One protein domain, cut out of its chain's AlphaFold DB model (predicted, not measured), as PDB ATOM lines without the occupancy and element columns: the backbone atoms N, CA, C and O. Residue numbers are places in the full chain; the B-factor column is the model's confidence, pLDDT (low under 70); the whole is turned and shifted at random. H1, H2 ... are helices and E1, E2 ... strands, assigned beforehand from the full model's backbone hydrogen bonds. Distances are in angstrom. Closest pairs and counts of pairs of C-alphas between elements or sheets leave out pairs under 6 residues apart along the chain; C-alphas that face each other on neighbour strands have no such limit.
ATOM      1  N   SER A 223      59.084 155.875 161.140       85.69
ATOM      2  CA  SER A 223      57.916 155.493 161.950       85.69
ATOM      3  C   SER A 223      56.591 156.033 161.386       85.69
ATOM      4  O   SER A 223      55.513 155.584 161.772       85.69
ATOM      5  N   ARG A 224      56.646 157.003 160.466       87.19
ATOM      6  CA  ARG A 224      55.492 157.599 159.795       87.19
ATOM      7  C   ARG A 224      55.351 157.041 158.384       87.19
ATOM      8  O   ARG A 224      56.324 156.998 157.634       87.19
ATOM      9  N   SER A 225      54.126 156.694 157.991       86.50
ATOM     10  CA  SER A 225      53.818 156.119 156.672       86.50
ATOM     11  C   SER A 225      54.321 156.977 155.507       86.50
ATOM     12  O   SER A 225      54.893 156.440 154.565       86.50
ATOM     13  N   TRP A 226      54.192 158.302 155.610       85.12
ATOM     14  CA  TRP A 226      54.635 159.254 154.587       85.12
ATOM     15  C   TRP A 226      56.160 159.334 154.417       85.12
ATOM     16  O   TRP A 226      56.629 159.695 153.343       85.12
ATOM     17  N   CYS A 227      56.951 159.015 155.451       85.00
ATOM     18  CA  CYS A 227      58.412 158.934 155.317       85.00
ATOM     19  C   CYS A 227      58.834 157.514 154.940       85.00
ATOM     20  O   CYS A 227      59.785 157.312 154.187       85.00
ATOM     21  N   ASN A 228      58.108 156.518 155.455       85.44
ATOM     22  CA  ASN A 228      58.346 155.111 155.167       85.44
ATOM     23  C   ASN A 228      58.064 154.754 153.699       85.44
ATOM     24  O   ASN A 228      58.648 153.806 153.187       85.44
ATOM     25  N   SER A 229      57.248 155.548 152.994       85.56
ATOM     26  CA  SER A 229      57.085 155.457 151.539       85.56
ATOM     27  C   SER A 229      58.311 155.928 150.750       85.56
ATOM     28  O   SER A 229      58.290 155.869 149.525       85.56
ATOM     29  N   GLN A 230      59.374 156.399 151.415       84.88
ATOM     30  CA  GLN A 230      60.630 156.843 150.796       84.88
ATOM     31  C   GLN A 230      60.420 157.928 149.736       84.88
ATOM     32  O   GLN A 230      60.999 157.882 148.649       84.88
ATOM     33  N   THR A 231      59.555 158.888 150.052       86.38
ATOM     34  CA  THR A 231      59.238 159.994 149.155       86.38
ATOM     35  C   THR A 231      60.393 160.991 149.099       86.38
ATOM     36  O   THR A 231      60.833 161.485 150.136       86.38
ATOM     37  N   LEU A 232      60.873 161.304 147.894       86.50
ATOM     38  CA  LEU A 232      61.880 162.337 147.650       86.50
ATOM     39  C   LEU A 232      61.417 163.308 146.567       86.50
ATOM     40  O   LEU A 232      60.629 162.959 145.689       86.50
ATOM     41  N   ILE A 233      61.948 164.526 146.639       88.31
ATOM     42  CA  ILE A 233      61.844 165.507 145.565       88.31
ATOM     43  C   ILE A 233      63.018 165.264 144.622       88.31
ATOM     44  O   ILE A 233      64.176 165.423 145.015       88.31
ATOM     45  N   LEU A 234      62.721 164.850 143.394       85.81
ATOM     46  CA  LEU A 234      63.713 164.607 142.355       85.81
ATOM     47  C   LEU A 234      63.613 165.697 141.292       85.81
ATOM     48  O   LEU A 234      62.524 166.015 140.811       85.81
ATOM     49  N   GLY A 235      64.766 166.262 140.941       83.88
ATOM     50  CA  GLY A 235      64.870 167.220 139.852       83.88
ATOM     51  C   GLY A 235      64.579 166.538 138.520       83.88
ATOM     52  O   GLY A 235      65.123 165.473 138.222       83.88
ATOM     53  N   ASN A 236      63.734 167.168 137.723       82.12
ATOM     54  CA  ASN A 236      63.431 166.799 136.353       82.12
ATOM     55  C   ASN A 236      63.870 167.938 135.432       82.12
ATOM     56  O   ASN A 236      63.760 169.114 135.787       82.12
ATOM     57  N   THR A 237      64.362 167.598 134.243       79.75
ATOM     58  CA  THR A 237      64.725 168.606 133.245       79.75
ATOM     59  C   THR A 237      63.471 169.406 132.877       79.75
ATOM     60  O   THR A 237      62.483 168.798 132.453       79.75
ATOM     61  N   PRO A 238      63.466 170.745 133.023       73.06
ATOM     62  CA  PRO A 238      62.294 171.554 132.701       73.06
ATOM     63  C   PRO A 238      61.796 171.283 131.275       73.06
ATOM     64  O   PRO A 238      62.575 171.322 130.326       73.06
ATOM     65  N   GLY A 239      60.504 170.980 131.131       65.69
ATOM     66  CA  GLY A 239      59.875 170.699 129.835       65.69
ATOM     67  C   GLY A 239      60.051 169.267 129.313       65.69
ATOM     68  O   GLY A 239      59.383 168.897 128.347       65.69
ATOM     69  N   ALA A 240      60.867 168.423 129.956       73.38
ATOM     70  CA  ALA A 240      60.942 167.009 129.605       73.38
ATOM     71  C   ALA A 240      59.627 166.300 129.972       73.38
ATOM     72  O   ALA A 240      59.228 166.253 131.138       73.38
ATOM     73  N   GLY A 241      58.936 165.773 128.957       74.56
ATOM     74  CA  GLY A 241      57.695 165.011 129.127       74.56
ATOM     75  C   GLY A 241      56.507 165.812 129.674       74.56
ATOM     76  O   GLY A 241      55.569 165.205 130.180       74.56
ATOM     77  N   GLY A 242      56.543 167.151 129.623       83.31
ATOM     78  CA  GLY A 242      55.475 168.011 130.160       83.31
ATOM     79  C   GLY A 242      55.345 167.991 131.689       83.31
ATOM     80  O   GLY A 242      54.370 168.507 132.231       83.31
ATOM     81  N   LEU A 243      56.311 167.395 132.392       82.88
ATOM     82  CA  LEU A 243      56.297 167.282 133.844       82.88
ATOM     83  C   LEU A 243      56.958 168.501 134.517       82.88
ATOM     84  O   LEU A 243      57.844 169.131 133.928       82.88
ATOM     85  N   PRO A 244      56.584 168.823 135.772       85.75
ATOM     86  CA  PRO A 244      57.249 169.862 136.551       85.75
ATOM     87  C   PRO A 244      58.750 169.601 136.720       85.75
ATOM     88  O   PRO A 244      59.205 168.459 136.670       85.75
ATOM     89  N   ALA A 245      59.517 170.660 136.995       86.50
ATOM     90  CA  ALA A 245      60.956 170.563 137.263       86.50
ATOM     91  C   ALA A 245      61.288 169.830 138.578       86.50
ATOM     92  O   ALA A 245      62.416 169.394 138.769       86.50
ATOM     93  N   ASN A 246      60.314 169.681 139.481       87.69
ATOM     94  CA  ASN A 246      60.449 168.949 140.735       87.69
ATOM     95  C   ASN A 246      59.340 167.905 140.830       87.69
ATOM     96  O   ASN A 246      58.157 168.250 140.820       87.69
ATOM     97  N   LEU A 247      59.725 166.639 140.949       86.12
ATOM     98  CA  LEU A 247      58.803 165.518 141.063       86.12
ATOM     99  C   LEU A 247      58.830 164.982 142.490       86.12
ATOM    100  O   LEU A 247      59.892 164.644 143.004       86.12
ATOM    101  N   ILE A 248      57.659 164.884 143.116       88.94
ATOM    102  CA  ILE A 248      57.492 164.250 144.425       88.94
ATOM    103  C   ILE A 248      57.177 162.779 144.169       88.94
ATOM    104  O   ILE A 248      56.061 162.445 143.773       88.94
ATOM    105  N   ILE A 249      58.169 161.906 144.341       87.44
ATOM    106  CA  ILE A 249      58.062 160.492 143.963       87.44
ATOM    107  C   ILE A 249      58.325 159.609 145.182       87.44
ATOM    108  O   ILE A 249      59.297 159.825 145.901       87.44
ATOM    109  N   ALA A 250      57.458 158.617 145.402       88.00
ATOM    110  CA  ALA A 250      57.599 157.582 146.427       88.00
ATOM    111  C   ALA A 250      58.364 156.350 145.905       88.00
ATOM    112  O   ALA A 250      58.499 156.148 144.700       88.00
ATOM    113  N   GLY A 251      58.850 155.506 146.815       87.06
ATOM    114  CA  GLY A 251      59.576 154.276 146.481       87.06
ATOM    115  C   GLY A 251      60.994 154.524 145.959       87.06
ATOM    116  O   GLY A 251      61.512 153.720 145.178       87.06
ATOM    117  N   VAL A 252      61.609 155.644 146.358       89.31
ATOM    118  CA  VAL A 252      62.958 156.021 145.926       89.31
ATOM    119  C   VAL A 252      64.005 155.347 146.813       89.31
ATOM    120  O   VAL A 252      64.109 155.612 148.016       89.31
ATOM    121  N   ASN A 253      64.845 154.522 146.196       88.62
ATOM    122  CA  ASN A 253      65.962 153.824 146.826       88.62
ATOM    123  C   ASN A 253      67.305 154.365 146.343       88.62
ATOM    124  O   ASN A 253      67.410 154.991 145.291       88.62
ATOM    125  N   THR A 254      68.357 154.112 147.116       89.19
ATOM    126  CA  THR A 254      69.728 154.427 146.706       89.19
ATOM    127  C   THR A 254      70.268 153.337 145.789       89.19
ATOM    128  O   THR A 254      70.276 152.169 146.168       89.19
ATOM    129  N   SER A 255      70.786 153.714 144.622       90.38
ATOM    130  CA  SER A 255      71.429 152.800 143.663       90.38
ATOM    131  C   SER A 255      72.949 152.694 143.857       90.38
ATOM    132  O   SER A 255      73.638 151.994 143.122       90.38
ATOM    133  N   THR A 256      73.493 153.409 144.839       90.44
ATOM    134  CA  THR A 256      74.940 153.591 145.031       90.44
ATOM    135  C   THR A 256      75.418 153.215 146.429       90.44
ATOM    136  O   THR A 256      76.551 153.497 146.798       90.44
ATOM    137  N   MET A 257      74.578 152.619 147.270       88.94
ATOM    138  CA  MET A 257      75.019 152.186 148.592       88.94
ATOM    139  C   MET A 257      74.115 151.109 149.165       88.94
ATOM    140  O   MET A 257      72.907 151.104 148.934       88.94
ATOM    141  N   THR A 258      74.707 150.250 149.989       87.75
ATOM    142  CA  THR A 258      73.994 149.314 150.865       87.75
ATOM    143  C   THR A 258      74.652 149.301 152.252       87.75
ATOM    144  O   THR A 258      75.759 149.827 152.416       87.75
ATOM    145  N   PRO A 259      74.015 148.703 153.278       83.12
ATOM    146  CA  PRO A 259      74.612 148.597 154.612       83.12
ATOM    147  C   PRO A 259      75.924 147.817 154.678       83.12
ATOM    148  O   PRO A 259      76.842 148.223 155.394       83.12
ATOM    149  N   GLY A 260      76.024 146.714 153.934       84.50
ATOM    150  CA  GLY A 260      77.256 145.926 153.853       84.50
ATOM    151  C   GLY A 260      78.281 146.505 152.875       84.50
ATOM    152  O   GLY A 260      79.471 146.251 153.027       84.50
ATOM    153  N   GLY A 261      77.845 147.361 151.948       90.19
ATOM    154  CA  GLY A 261      78.677 147.967 150.917       90.19
ATOM    155  C   GLY A 261      78.255 147.511 149.520       90.19
ATOM    156  O   GLY A 261      77.848 146.365 149.329       90.19
ATOM    157  N   LEU A 262      78.337 148.414 148.548       93.00
ATOM    158  CA  LEU A 262      78.009 148.188 147.142       93.00
ATOM    159  C   LEU A 262      79.144 148.707 146.270       93.00
ATOM    160  O   LEU A 262      79.497 149.880 146.359       93.00
ATOM    161  N   ILE A 263      79.722 147.870 145.419       94.69
ATOM    162  CA  ILE A 263      80.734 148.343 144.476       94.69
ATOM    163  C   ILE A 263      80.055 149.219 143.415       94.69
ATOM    164  O   ILE A 263      79.166 148.761 142.695       94.69
ATOM    165  N   ASN A 264      80.477 150.484 143.322       92.88
ATOM    166  CA  ASN A 264      79.882 151.465 142.402       92.88
ATOM    167  C   ASN A 264      80.717 151.716 141.150       92.88
ATOM    168  O   ASN A 264      80.160 152.070 140.102       92.88
ATOM    169  N   ARG A 265      82.046 151.622 141.287       94.50
ATOM    170  CA  ARG A 265      82.996 151.953 140.227       94.50
ATOM    171  C   ARG A 265      84.347 151.279 140.433       94.50
ATOM    172  O   ARG A 265      84.904 151.372 141.526       94.50
ATOM    173  N   SER A 266      84.886 150.698 139.370       96.62
ATOM    174  CA  SER A 266      86.179 150.014 139.314       96.62
ATOM    175  C   SER A 266      87.219 150.830 138.545       96.62
ATOM    176  O   SER A 266      86.892 151.558 137.602       96.62
ATOM    177  N   TYR A 267      88.487 150.698 138.932       96.81
ATOM    178  CA  TYR A 267      89.617 151.425 138.360       96.81
ATOM    179  C   TYR A 267      90.803 150.500 138.092       96.81
ATOM    180  O   TYR A 267      91.101 149.609 138.893       96.81
ATOM    181  N   ASN A 268      91.511 150.749 136.992       96.75
ATOM    182  CA  ASN A 268      92.744 150.045 136.644       96.75
ATOM    183  C   ASN A 268      93.950 150.573 137.451       96.75
ATOM    184  O   ASN A 268      93.828 151.515 138.239       96.75
ATOM    185  N   ALA A 269      95.128 149.975 137.248       95.31
ATOM    186  CA  ALA A 269      96.363 150.369 137.936       95.31
ATOM    187  C   ALA A 269      96.799 151.818 137.644       95.31
ATOM    188  O   ALA A 269      97.395 152.462 138.502       95.31
ATOM    189  N   ALA A 270      96.438 152.360 136.473       95.38
ATOM    190  CA  ALA A 270      96.663 153.760 136.107       95.38
ATOM    191  C   ALA A 270      95.637 154.727 136.737       95.38
ATOM    192  O   ALA A 270      95.671 155.930 136.486       95.38
ATOM    193  N   GLY A 271      94.694 154.220 137.540       93.56
ATOM    194  CA  GLY A 271      93.662 155.017 138.199       93.56
ATOM    195  C   GLY A 271      92.514 155.457 137.286       93.56
ATOM    196  O   GLY A 271      91.669 156.239 137.736       93.56
ATOM    197  N   GLN A 272      92.457 154.944 136.054       94.94
ATOM    198  CA  GLN A 272      91.402 155.203 135.075       94.94
ATOM    199  C   GLN A 272      90.212 154.278 135.329       94.94
ATOM    200  O   GLN A 272      90.379 153.125 135.727       94.94
ATOM    201  N   ALA A 273      89.001 154.788 135.120       94.44
ATOM    202  CA  ALA A 273      87.795 154.010 135.355       94.44
ATOM    203  C   ALA A 273      87.612 152.931 134.278       94.44
ATOM    204  O   ALA A 273      87.782 153.205 133.091       94.44
ATOM    205  N   ILE A 274      87.246 151.718 134.692       94.62
ATOM    206  CA  ILE A 274      87.059 150.577 133.789       94.62
ATOM    207  C   ILE A 274      85.614 150.565 133.285       94.62
ATOM    208  O   ILE A 274      84.667 150.622 134.070       94.62
ATOM    209  N   GLY A 275      85.446 150.505 131.963       90.00
ATOM    210  CA  GLY A 275      84.138 150.450 131.313       90.00
ATOM    211  C   GLY A 275      83.235 151.657 131.597       90.00
ATOM    212  O   GLY A 275      83.635 152.685 132.157       90.00
ATOM    213  N   THR A 276      81.970 151.525 131.222       88.25
ATOM    214  CA  THR A 276      80.893 152.455 131.584       88.25
ATOM    215  C   THR A 276      80.214 151.985 132.866       88.25
ATOM    216  O   THR A 276      80.479 150.890 133.348       88.25
ATOM    217  N   THR A 277      79.280 152.769 133.400       83.31
ATOM    218  CA  THR A 277      78.395 152.319 134.483       83.31
ATOM    219  C   THR A 277      77.721 150.973 134.180       83.31
ATOM    220  O   THR A 277      77.580 150.162 135.084       83.31
ATOM    221  N   ALA A 278      77.328 150.712 132.932       84.94
ATOM    222  CA  ALA A 278      76.641 149.475 132.558       84.94
ATOM    223  C   ALA A 278      77.592 148.291 132.309       84.94
ATOM    224  O   ALA A 278      77.156 147.148 132.341       84.94
ATOM    225  N   THR A 279      78.872 148.561 132.038       91.88
ATOM    226  CA  THR A 279      79.860 147.545 131.636       91.88
ATOM    227  C   THR A 279      81.002 147.378 132.636       91.88
ATOM    228  O   THR A 279      81.987 146.706 132.345       91.88
ATOM    229  N   ASP A 280      80.896 148.003 133.809       94.25
ATOM    230  CA  ASP A 280      81.848 147.834 134.901       94.25
ATOM    231  C   ASP A 280      81.727 146.411 135.479       94.25
ATOM    232  O   ASP A 280      80.644 146.037 135.932       94.25
ATOM    233  N   PRO A 281      82.815 145.622 135.489       93.50
ATOM    234  CA  PRO A 281      82.766 144.190 135.787       93.50
ATOM    235  C   PRO A 281      82.409 143.861 137.240       93.50
ATOM    236  O   PRO A 281      81.993 142.739 137.521       93.50
ATOM    237  N   LEU A 282      82.592 144.802 138.172       95.19
ATOM    238  CA  LEU A 282      82.316 144.573 139.595       95.19
ATOM    239  C   LEU A 282      81.159 145.411 140.123       95.19
ATOM    240  O   LEU A 282      80.707 145.175 141.250       95.19
ATOM    241  N   ARG A 283      80.669 146.381 139.342       94.12
ATOM    242  CA  ARG A 283      79.536 147.203 139.760       94.12
ATOM    243  C   ARG A 283      78.316 146.323 140.019       94.12
ATOM    244  O   ARG A 283      78.003 145.431 139.243       94.12
ATOM    245  N   GLY A 284      77.612 146.607 141.111       93.81
ATOM    246  CA  GLY A 284      76.456 145.810 141.522       93.81
ATOM    247  C   GLY A 284      76.814 144.673 142.475       93.81
ATOM    248  O   GLY A 284      75.915 144.060 143.040       93.81
ATOM    249  N   THR A 285      78.099 144.436 142.746       95.44
ATOM    250  CA  THR A 285      78.501 143.510 143.810       95.44
ATOM    251  C   THR A 285      78.208 144.145 145.169       95.44
ATOM    252  O   THR A 285      78.852 145.123 145.561       95.44
ATOM    253  N   LYS A 286      77.219 143.607 145.889       93.50
ATOM    254  CA  LYS A 286      76.898 143.979 147.274       93.50
ATOM    255  C   LYS A 286      77.536 143.000 148.250       93.50
ATOM    256  O   LYS A 286      77.752 141.843 147.908       93.50
ATOM    257  N   PHE A 287      77.736 143.434 149.487       92.06
ATOM    258  CA  PHE A 287      78.161 142.557 150.576       92.06
ATOM    259  C   PHE A 287      77.015 142.357 151.567       92.06
ATOM    260  O   PHE A 287      76.368 143.320 151.992       92.06
ATOM    261  N   LEU A 288      76.732 141.100 151.903       88.81
ATOM    262  CA  LEU A 288      75.747 140.719 152.915       88.81
ATOM    263  C   LEU A 288      76.322 140.905 154.337       88.81
ATOM    264  O   LEU A 288      77.520 141.153 154.489       88.81
ATOM    265  N   PRO A 289      75.497 140.836 155.405       83.69
ATOM    266  CA  PRO A 289      75.965 141.046 156.780       83.69
ATOM    267  C   PRO A 289      77.077 140.092 157.243       83.69
ATOM    268  O   PRO A 289      77.849 140.453 158.126       83.69
ATOM    269  N   ASP A 290      77.162 138.905 156.649       85.88
ATOM    270  CA  ASP A 290      78.210 137.905 156.878       85.88
ATOM    271  C   ASP A 290      79.474 138.139 156.022       85.88
ATOM    272  O   ASP A 290      80.428 137.369 156.096       85.88
ATOM    273  N   GLY A 291      79.496 139.203 155.212       83.94
ATOM    274  CA  GLY A 291      80.594 139.544 154.307       83.94
ATOM    275  C   GLY A 291      80.562 138.806 152.967       83.94
ATOM    276  O   GLY A 291      81.424 139.058 152.121       83.94
ATOM    277  N   THR A 292      79.579 137.933 152.730       91.88
ATOM    278  CA  THR A 292      79.477 137.217 151.455       91.88
ATOM    279  C   THR A 292      79.066 138.170 150.323       91.88
ATOM    280  O   THR A 292      78.187 139.025 150.510       91.88
ATOM    281  N   PRO A 293      79.708 138.084 149.143       94.69
ATOM    282  CA  PRO A 293      79.326 138.899 148.002       94.69
ATOM    283  C   PRO A 293      78.046 138.355 147.358       94.69
ATOM    284  O   PRO A 293      77.890 137.153 147.155       94.69
ATOM    285  N   GLY A 294      77.147 139.258 146.985       93.62
ATOM    286  CA  GLY A 294      75.946 138.974 146.207       93.62
ATOM    287  C   GLY A 294      75.736 140.025 145.122       93.62
ATOM    288  O   GLY A 294      76.456 141.020 145.055       93.62
ATOM    289  N   GLN A 295      74.727 139.828 144.279       93.69
ATOM    290  CA  GLN A 295      74.352 140.803 143.253       93.69
ATOM    291  C   GLN A 295      73.241 141.727 143.754       93.69
ATOM    292  O   GLN A 295      72.288 141.291 144.407       93.69
ATOM    293  N   PHE A 296      73.391 143.017 143.478       93.75
ATOM    294  CA  PHE A 296      72.432 144.058 143.812       93.75
ATOM    295  C   PHE A 296      71.354 144.157 142.737       93.75
ATOM    296  O   PHE A 296      71.654 144.254 141.547       93.75
ATOM    297  N   GLN A 297      70.091 144.154 143.156       92.69
ATOM    298  CA  GLN A 297      68.970 144.277 142.229       92.69
ATOM    299  C   GLN A 297      68.641 145.752 141.997       92.69
ATOM    300  O   GLN A 297      68.012 146.409 142.831       92.69
ATOM    301  N   TYR A 298      69.070 146.270 140.849       92.06
ATOM    302  CA  TYR A 298      68.750 147.627 140.425       92.06
ATOM    303  C   TYR A 298      67.289 147.749 139.981       92.06
ATOM    304  O   TYR A 298      66.756 146.881 139.293       92.06
ATOM    305  N   GLY A 299      66.658 148.857 140.366       91.50
ATOM    306  CA  GLY A 299      65.408 149.323 139.773       91.50
ATOM    307  C   GLY A 299      65.657 150.283 138.607       91.50
ATOM    308  O   GLY A 299      66.757 150.357 138.056       91.50
ATOM    309  N   THR A 300      64.648 151.082 138.269       90.94
ATOM    310  CA  THR A 300      64.782 152.136 137.256       90.94
ATOM    311  C   THR A 300      65.616 153.273 137.823       90.94
ATOM    312  O   THR A 300      65.187 153.945 138.757       90.94
ATOM    313  N   LEU A 301      66.813 153.503 137.286       88.75
ATOM    314  CA  LEU A 301      67.681 154.585 137.749       88.75
ATOM    315  C   LEU A 301      67.016 155.948 137.514       88.75
ATOM    316  O   LEU A 301      66.556 156.237 136.411       88.75
ATOM    317  N   VAL A 302      67.009 156.796 138.543       85.75
ATOM    318  CA  VAL A 302      66.530 158.182 138.457       85.75
ATOM    319  C   VAL A 302      67.638 159.088 138.971       85.75
ATOM    320  O   VAL A 302      67.768 159.363 140.164       85.75
ATOM    321  N   GLY A 303      68.498 159.494 138.039       82.75
ATOM    322  CA  GLY A 303      69.730 160.215 138.335       82.75
ATOM    323  C   GLY A 303      70.874 159.309 138.825       82.75
ATOM    324  O   GLY A 303      70.779 158.082 138.790       82.75
ATOM    325  N   PRO A 304      71.994 159.907 139.268       83.56
ATOM    326  CA  PRO A 304      73.226 159.170 139.558       83.56
ATOM    327  C   PRO A 304      73.217 158.421 140.899       83.56
ATOM    328  O   PRO A 304      74.031 157.519 141.085       83.56
ATOM    329  N   LEU A 305      72.341 158.799 141.838       86.94
ATOM    330  CA  LEU A 305      72.329 158.270 143.209       86.94
ATOM    331  C   LEU A 305      71.121 157.390 143.526       86.94
ATOM    332  O   LEU A 305      71.196 156.573 144.449       86.94
ATOM    333  N   PHE A 306      70.018 157.580 142.803       89.75
ATOM    334  CA  PHE A 306      68.720 157.032 143.161       89.75
ATOM    335  C   PHE A 306      68.161 156.110 142.081       89.75
ATOM    336  O   PHE A 306      68.584 156.123 140.923       89.75
ATOM    337  N   MET A 307      67.207 155.283 142.486       90.62
ATOM    338  CA  MET A 307      66.422 154.417 141.622       90.62
ATOM    339  C   MET A 307      65.005 154.260 142.170       90.62
ATOM    340  O   MET A 307      64.790 154.362 143.378       90.62
ATOM    341  N   LEU A 308      64.052 153.992 141.286       89.56
ATOM    342  CA  LEU A 308      62.689 153.602 141.624       89.56
ATOM    343  C   LEU A 308      62.584 152.083 141.626       89.56
ATOM    344  O   LEU A 308      63.020 151.423 140.680       89.56
ATOM    345  N   GLY A 309      61.994 151.528 142.680       86.69
ATOM    346  CA  GLY A 309      61.965 150.078 142.858       86.69
ATOM    347  C   GLY A 309      63.345 149.521 143.227       86.69
ATOM    348  O   GLY A 309      64.146 150.196 143.876       86.69
ATOM    349  N   GLY A 310      63.606 148.274 142.833       88.00
ATOM    350  CA  GLY A 310      64.838 147.561 143.174       88.00
ATOM    351  C   GLY A 310      64.949 147.194 144.656       88.00
ATOM    352  O   GLY A 310      64.000 147.328 145.438       88.00
ATOM    353  N   GLU A 311      66.131 146.711 145.033       86.75
ATOM    354  CA  GLU A 311      66.459 146.341 146.409       86.75
ATOM    355  C   GLU A 311      66.639 147.577 147.312       86.75
ATOM    356  O   GLU A 311      67.079 148.637 146.874       86.75
ATOM    357  N   GLY A 312      66.325 147.433 148.605       75.31
ATOM    358  CA  GLY A 312      66.492 148.503 149.598       75.31
ATOM    359  C   GLY A 312      65.199 149.199 150.029       75.31
ATOM    360  O   GLY A 312      65.275 150.189 150.757       75.31
ATOM    361  N   GLN A 313      64.037 148.658 149.640       61.59
ATOM    362  CA  GLN A 313      62.710 149.106 150.081       61.59
ATOM    363  C   GLN A 313      62.680 149.326 151.608       61.59
ATOM    364  O   GLN A 313      63.015 148.432 152.388       61.59
ATOM    365  N   GLY A 314      62.340 150.544 152.031       57.75
ATOM    366  CA  GLY A 314      62.300 150.973 153.438       57.75
ATOM    367  C   GLY A 314      63.654 151.309 154.091       57.75
ATOM    368  O   GLY A 314      63.704 151.580 155.291       57.75
ATOM    369  N   ARG A 315      64.772 151.303 153.349       65.50
ATOM    370  CA  ARG A 315      66.138 151.535 153.878       65.50
ATOM    371  C   ARG A 315      66.944 152.571 153.091       65.50
ATOM    372  O   ARG A 315      68.166 152.480 153.008       65.50
ATOM    373  N   ASN A 316      66.284 153.590 152.539       76.50
ATOM    374  CA  ASN A 316      66.988 154.699 151.887       76.50
ATOM    375  C   ASN A 316      67.945 155.366 152.898       76.50
ATOM    376  O   ASN A 316      67.512 155.909 153.920       76.50
ATOM    377  N   GLY A 317      69.253 155.314 152.622       72.62
ATOM    378  CA  GLY A 317      70.303 155.812 153.520       72.62
ATOM    379  C   GLY A 317      70.252 157.320 153.791       72.62
ATOM    380  O   GLY A 317      70.906 157.795 154.714       72.62
ATOM    381  N   PHE A 318      69.469 158.079 153.018       78.12
ATOM    382  CA  PHE A 318      69.261 159.516 153.212       78.12
ATOM    383  C   PHE A 318      68.085 159.842 154.142       78.12
ATOM    384  O   PHE A 318      68.018 160.958 154.640       78.12
ATOM    385  N   ILE A 319      67.181 158.885 154.378       77.31
ATOM    386  CA  ILE A 319      65.909 159.106 155.089       77.31
ATOM    387  C   ILE A 319      65.822 158.259 156.366       77.31
ATOM    388  O   ILE A 319      65.285 158.689 157.382       77.31
ATOM    389  N   SER A 320      66.378 157.047 156.331       73.19
ATOM    390  CA  SER A 320      66.122 155.988 157.319       73.19
ATOM    391  C   SER A 320      66.523 156.294 158.765       73.19
ATOM    392  O   SER A 320      65.943 155.698 159.669       73.19
ATOM    393  N   ALA A 321      67.456 157.219 159.002       73.50
ATOM    394  CA  ALA A 321      67.847 157.640 160.351       73.50
ATOM    395  C   ALA A 321      67.586 159.129 160.630       73.50
ATOM    396  O   ALA A 321      68.161 159.681 161.560       73.50
ATOM    397  N   LEU A 322      66.720 159.782 159.842       79.31
ATOM    398  CA  LEU A 322      66.292 161.147 160.140       79.31
ATOM    399  C   LEU A 322      65.379 161.135 161.361       79.31
ATOM    400  O   LEU A 322      64.236 160.682 161.272       79.31
ATOM    401  N   ARG A 323      65.864 161.628 162.496       84.25
ATOM    402  CA  ARG A 323      65.046 161.842 163.691       84.25
ATOM    403  C   ARG A 323      64.123 163.045 163.470       84.25
ATOM    404  O   ARG A 323      64.535 164.023 162.850       84.25
ATOM    405  N   PHE A 365      76.492 158.206 158.236       72.56
ATOM    406  CA  PHE A 365      77.630 157.817 157.410       72.56
ATOM    407  C   PHE A 365      77.117 157.329 156.054       72.56
ATOM    408  O   PHE A 365      76.406 156.320 155.969       72.56
ATOM    409  N   ARG A 366      77.466 158.085 155.017       82.31
ATOM    410  CA  ARG A 366      77.118 157.847 153.621       82.31
ATOM    411  C   ARG A 366      78.381 158.057 152.814       82.31
ATOM    412  O   ARG A 366      78.852 159.184 152.700       82.31
ATOM    413  N   ASP A 367      78.900 156.983 152.250       86.81
ATOM    414  CA  ASP A 367      79.977 157.067 151.280       86.81
ATOM    415  C   ASP A 367      79.527 156.393 149.994       86.81
ATOM    416  O   ASP A 367      79.581 155.178 149.894       86.81
ATOM    417  N   PHE A 368      79.007 157.164 149.040       86.62
ATOM    418  CA  PHE A 368      78.540 156.653 147.743       86.62
ATOM    419  C   PHE A 368      79.570 156.836 146.622       86.62
ATOM    420  O   PHE A 368      79.402 156.288 145.533       86.62
ATOM    421  N   ASN A 369      80.626 157.613 146.853       85.94
ATOM    422  CA  ASN A 369      81.596 158.003 145.827       85.94
ATOM    423  C   ASN A 369      83.060 157.817 146.266       85.94
ATOM    424  O   ASN A 369      83.960 158.223 145.535       85.94
ATOM    425  N   GLY A 370      83.305 157.195 147.419       84.00
ATOM    426  CA  GLY A 370      84.644 156.939 147.949       84.00
ATOM    427  C   GLY A 370      85.294 158.170 148.579       84.00
ATOM    428  O   GLY A 370      86.516 158.209 148.680       84.00
ATOM    429  N   THR A 371      84.519 159.186 148.980       85.94
ATOM    430  CA  THR A 371      85.076 160.398 149.613       85.94
ATOM    431  C   THR A 371      85.599 160.105 151.020       85.94
ATOM    432  O   THR A 371      86.561 160.733 151.453       85.94
ATOM    433  N   LEU A 372      84.984 159.158 151.738       84.06
ATOM    434  CA  LEU A 372      85.330 158.859 153.133       84.06
ATOM    435  C   LEU A 372      86.274 157.658 153.249       84.06
ATOM    436  O   LEU A 372      87.254 157.715 153.984       84.06
ATOM    437  N   LEU A 373      85.983 156.572 152.533       85.50
ATOM    438  CA  LEU A 373      86.753 155.326 152.554       85.50
ATOM    439  C   LEU A 373      87.882 155.307 151.516       85.50
ATOM    440  O   LEU A 373      88.739 154.423 151.559       85.50
ATOM    441  N   GLY A 374      87.892 156.255 150.577       90.50
ATOM    442  CA  GLY A 374      88.793 156.217 149.434       90.50
ATOM    443  C   GLY A 374      88.475 155.060 148.482       90.50
ATOM    444  O   GLY A 374      87.385 154.481 148.484       90.50
ATOM    445  N   ARG A 375      89.455 154.715 147.642       93.81
ATOM    446  CA  ARG A 375      89.389 153.524 146.787       93.81
ATOM    447  C   ARG A 375      89.958 152.326 147.541       93.81
ATOM    448  O   ARG A 375      91.098 152.372 148.002       93.81
ATOM    449  N   ILE A 376      89.194 151.241 147.604       95.19
ATOM    450  CA  ILE A 376      89.656 149.967 148.151       95.19
ATOM    451  C   ILE A 376      90.557 149.315 147.111       95.19
ATOM    452  O   ILE A 376      90.128 149.049 145.991       95.19
ATOM    453  N   LYS A 377      91.819 149.100 147.474       96.69
ATOM    454  CA  LYS A 377      92.836 148.514 146.601       96.69
ATOM    455  C   LYS A 377      92.790 146.987 146.626       96.69
ATOM    456  O   LYS A 377      92.380 146.385 147.616       96.69
ATOM    457  N   ARG A 378      93.241 146.373 145.529       95.81
ATOM    458  CA  ARG A 378      93.304 144.915 145.343       95.81
ATOM    459  C   ARG A 378      94.125 144.185 146.411       95.81
ATOM    460  O   ARG A 378      93.831 143.032 146.703       95.81
ATOM    461  N   ASP A 379      95.128 144.834 146.992       94.31
ATOM    462  CA  ASP A 379      95.992 144.295 148.051       94.31
ATOM    463  C   ASP A 379      95.311 144.215 149.430       94.31
ATOM    464  O   ASP A 379      95.911 143.729 150.388       94.31
ATOM    465  N   ASN A 380      94.053 144.652 149.551       94.19
ATOM    466  CA  ASN A 380      93.308 144.574 150.799       94.19
ATOM    467  C   ASN A 380      92.950 143.107 151.147       94.19
ATOM    468  O   ASN A 380      92.174 142.480 150.419       94.19
ATOM    469  N   PRO A 381      93.435 142.567 152.285       93.94
ATOM    470  CA  PRO A 381      93.218 141.168 152.669       93.94
ATOM    471  C   PRO A 381      91.772 140.854 153.079       93.94
ATOM    472  O   PRO A 381      91.411 139.688 153.199       93.94
ATOM    473  N   PHE A 382      90.935 141.872 153.296       91.25
ATOM    474  CA  PHE A 382      89.525 141.712 153.657       91.25
ATOM    475  C   PHE A 382      88.598 141.577 152.438       91.25
ATOM    476  O   PHE A 382      87.385 141.456 152.609       91.25
ATOM    477  N   ILE A 383      89.129 141.608 151.209       93.81
ATOM    478  CA  ILE A 383      88.338 141.358 149.997       93.81
ATOM    479  C   ILE A 383      88.063 139.848 149.883       93.81
ATOM    480  O   ILE A 383      89.015 139.066 149.869       93.81
ATOM    481  N   PRO A 384      86.795 139.407 149.746       95.12
ATOM    482  CA  PRO A 384      86.481 137.995 149.536       95.12
ATOM    483  C   PRO A 384      87.193 137.417 148.308       95.12
ATOM    484  O   PRO A 384      87.266 138.070 147.266       95.12
ATOM    485  N   ALA A 385      87.657 136.168 148.399       94.75
ATOM    486  CA  ALA A 385      88.456 135.521 147.351       94.75
ATOM    487  C   ALA A 385      87.785 135.530 145.962       94.75
ATOM    488  O   ALA A 385      88.460 135.680 144.944       94.75
ATOM    489  N   THR A 386      86.453 135.430 145.911       94.94
ATOM    490  CA  THR A 386      85.674 135.505 144.664       94.94
ATOM    491  C   THR A 386      85.740 136.892 144.020       94.94
ATOM    492  O   THR A 386      85.934 136.997 142.811       94.94
ATOM    493  N   VAL A 387      85.656 137.961 144.818       96.56
ATOM    494  CA  VAL A 387      85.786 139.347 144.341       96.56
ATOM    495  C   VAL A 387      87.228 139.636 143.934       96.56
ATOM    496  O   VAL A 387      87.457 140.221 142.883       96.56
ATOM    497  N   ALA A 388      88.200 139.170 144.720       96.69
ATOM    498  CA  ALA A 388      89.622 139.299 144.414       96.69
ATOM    499  C   ALA A 388      89.984 138.635 143.071       96.69
ATOM    500  O   ALA A 388      90.647 139.246 142.237       96.69
ATOM    501  N   SER A 389      89.466 137.429 142.821       96.19
ATOM    502  CA  SER A 389      89.660 136.723 141.545       96.19
ATOM    503  C   SER A 389      89.015 137.472 140.374       96.19
ATOM    504  O   SER A 389      89.608 137.585 139.304       96.19
ATOM    505  N   ALA A 390      87.817 138.033 140.576       95.56
ATOM    506  CA  ALA A 390      87.149 138.847 139.565       95.56
ATOM    507  C   ALA A 390      87.893 140.165 139.288       95.56
ATOM    508  O   ALA A 390      87.918 140.623 138.145       95.56
ATOM    509  N   MET A 391      88.534 140.761 140.299       97.62
ATOM    510  CA  MET A 391      89.408 141.919 140.110       97.62
ATOM    511  C   MET A 391      90.606 141.571 139.223       97.62
ATOM    512  O   MET A 391      90.864 142.293 138.261       97.62
ATOM    513  N   ASP A 392      91.289 140.457 139.501       97.06
ATOM    514  CA  ASP A 392      92.464 140.025 138.732       97.06
ATOM    515  C   ASP A 392      92.101 139.715 137.276       97.06
ATOM    516  O   ASP A 392      92.752 140.203 136.354       97.06
ATOM    517  N   ALA A 393      91.006 138.976 137.066       96.56
ATOM    518  CA  ALA A 393      90.533 138.601 135.735       96.56
ATOM    519  C   ALA A 393      90.160 139.807 134.855       96.56
ATOM    520  O   ALA A 393      90.237 139.723 133.632       96.56
ATOM    521  N   ASN A 394      89.765 140.929 135.466       95.88
ATOM    522  CA  ASN A 394      89.302 142.125 134.760       95.88
ATOM    523  C   ASN A 394      90.275 143.315 134.862       95.88
ATOM    524  O   ASN A 394      89.919 144.434 134.488       95.88
ATOM    525  N   GLY A 395      91.487 143.110 135.390       96.19
ATOM    526  CA  GLY A 395      92.490 144.172 135.531       96.19
ATOM    527  C   GLY A 395      92.082 145.306 136.483       96.19
ATOM    528  O   GLY A 395      92.523 146.449 136.318       96.19
ATOM    529  N   VAL A 396      91.230 145.021 137.472       97.69
ATOM    530  CA  VAL A 396      90.784 145.999 138.472       97.69
ATOM    531  C   VAL A 396      91.826 146.109 139.585       97.69
ATOM    532  O   VAL A 396      92.026 145.182 140.363       97.69
ATOM    533  N   ALA A 397      92.453 147.277 139.719       97.56
ATOM    534  CA  ALA A 397      93.417 147.550 140.787       97.56
ATOM    535  C   ALA A 397      92.766 148.151 142.042       97.56
ATOM    536  O   ALA A 397      93.296 148.016 143.147       97.56
ATOM    537  N   SER A 398      91.632 148.841 141.891       96.88
ATOM    538  CA  SER A 398      90.872 149.382 143.021       96.88
ATOM    539  C   SER A 398      89.410 149.659 142.669       96.88
ATOM    540  O   SER A 398      89.074 149.799 141.495       96.88
ATOM    541  N   PHE A 399      88.539 149.779 143.671       96.06
ATOM    542  CA  PHE A 399      87.130 150.126 143.475       96.06
ATOM    543  C   PHE A 399      86.585 151.055 144.567       96.06
ATOM    544  O   PHE A 399      87.149 151.172 145.655       96.06
ATOM    545  N   ILE A 400      85.470 151.726 144.273       94.94
ATOM    546  CA  ILE A 400      84.696 152.521 145.235       94.94
ATOM    547  C   ILE A 400      83.630 151.639 145.879       94.94
ATOM    548  O   ILE A 400      82.812 151.042 145.172       94.94
ATOM    549  N   LEU A 401      83.609 151.621 147.213       93.00
ATOM    550  CA  LEU A 401      82.610 150.910 148.002       93.00
ATOM    551  C   LEU A 401      81.566 151.871 148.581       93.00
ATOM    552  O   LEU A 401      81.803 152.566 149.565       93.00
ATOM    553  N   GLY A 402      80.387 151.837 147.978       91.69
ATOM    554  CA  GLY A 402      79.165 152.500 148.392       91.69
ATOM    555  C   GLY A 402      78.604 151.975 149.712       91.69
ATOM    556  O   GLY A 402      77.946 150.935 149.702       91.69
ATOM    557  N   LYS A 403      78.799 152.661 150.843       86.56
ATOM    558  CA  LYS A 403      78.315 152.210 152.162       86.56
ATOM    559  C   LYS A 403      77.409 153.240 152.838       86.56
ATOM    560  O   LYS A 403      77.768 154.408 152.968       86.56
ATOM    561  N   GLY A 404      76.245 152.788 153.307       79.38
ATOM    562  CA  GLY A 404      75.288 153.597 154.075       79.38
ATOM    563  C   GLY A 404      74.950 152.950 155.419       79.38
ATOM    564  O   GLY A 404      74.693 151.753 155.480       79.38
ATOM    565  N   ARG A 405      74.953 153.698 156.526       68.31
ATOM    566  CA  ARG A 405      74.634 153.140 157.859       68.31
ATOM    567  C   ARG A 405      73.134 152.833 158.002       68.31
ATOM    568  O   ARG A 405      72.320 153.710 157.748       68.31
TER     569      ARG A 405
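Overview. This is residues 223 to 323 and 365 to 405 of the 484 residues of the protein "Plug domain-containing protein" of Sphingobium xenophagum (UniProt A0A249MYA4). With little regular structure, this is a loop-rich row of small antiparallel sheets: hairpin E1-E2 with H1 at one end, sheet E3-E8-E7 between, and sheet E4-E10-E9 with hairpin E5-E6 and H2 at the other. The printed part has 142 residues, under half in named elements, class mixed, in the order H1, E1 to E9, H2, E10. It is compact, radius of gyration of the C-alphas 16.4 A, spanning 46 by 35 by 24 A.

Arrangement. Start at H1, residues 225 to 228, too short for O i to N i+4 pairs. Next, E1, 232 to 235, and E2, 246 to 249, form a hairpin; N 234 and O 247 are 2.9 A apart. Then E3, 252 to 254, is antiparallel to E8, 306 to 308; look for N 253 and O 307, 2.8 A. E8 and E7, 300 to 302, form a hairpin; N 300 and O 308 are 2.9 A apart. E4, 262 to 267, is antiparallel to E10, 398 to 404; N 262 and O 402 are 2.8 A apart. E10 is antiparallel to E9, 375 to 377, with N 376 and O 399 at 2.8 A. E5, 285 to 287, and E6, 293 to 295, form a hairpin. H2, 385 to 393, has every O i to N i+4 pair within hydrogen-bond range and only grazes sheet E4-E10-E9 with Met 391.

Along the chain. Find C-alpha 225 at (53.818, 156.119, 156.672), where H1 begins. E10 runs 19.6 A to C-alpha 404 at (75.288, 153.597, 154.075).

Size, cuts and confidence. Residues 324 to 364 are cut out; C-alphas 323 and 365 are 14.6 A apart. The link E4 to E5 is long. Residues 239, 313 to 315 and 405 have pLDDT under 70.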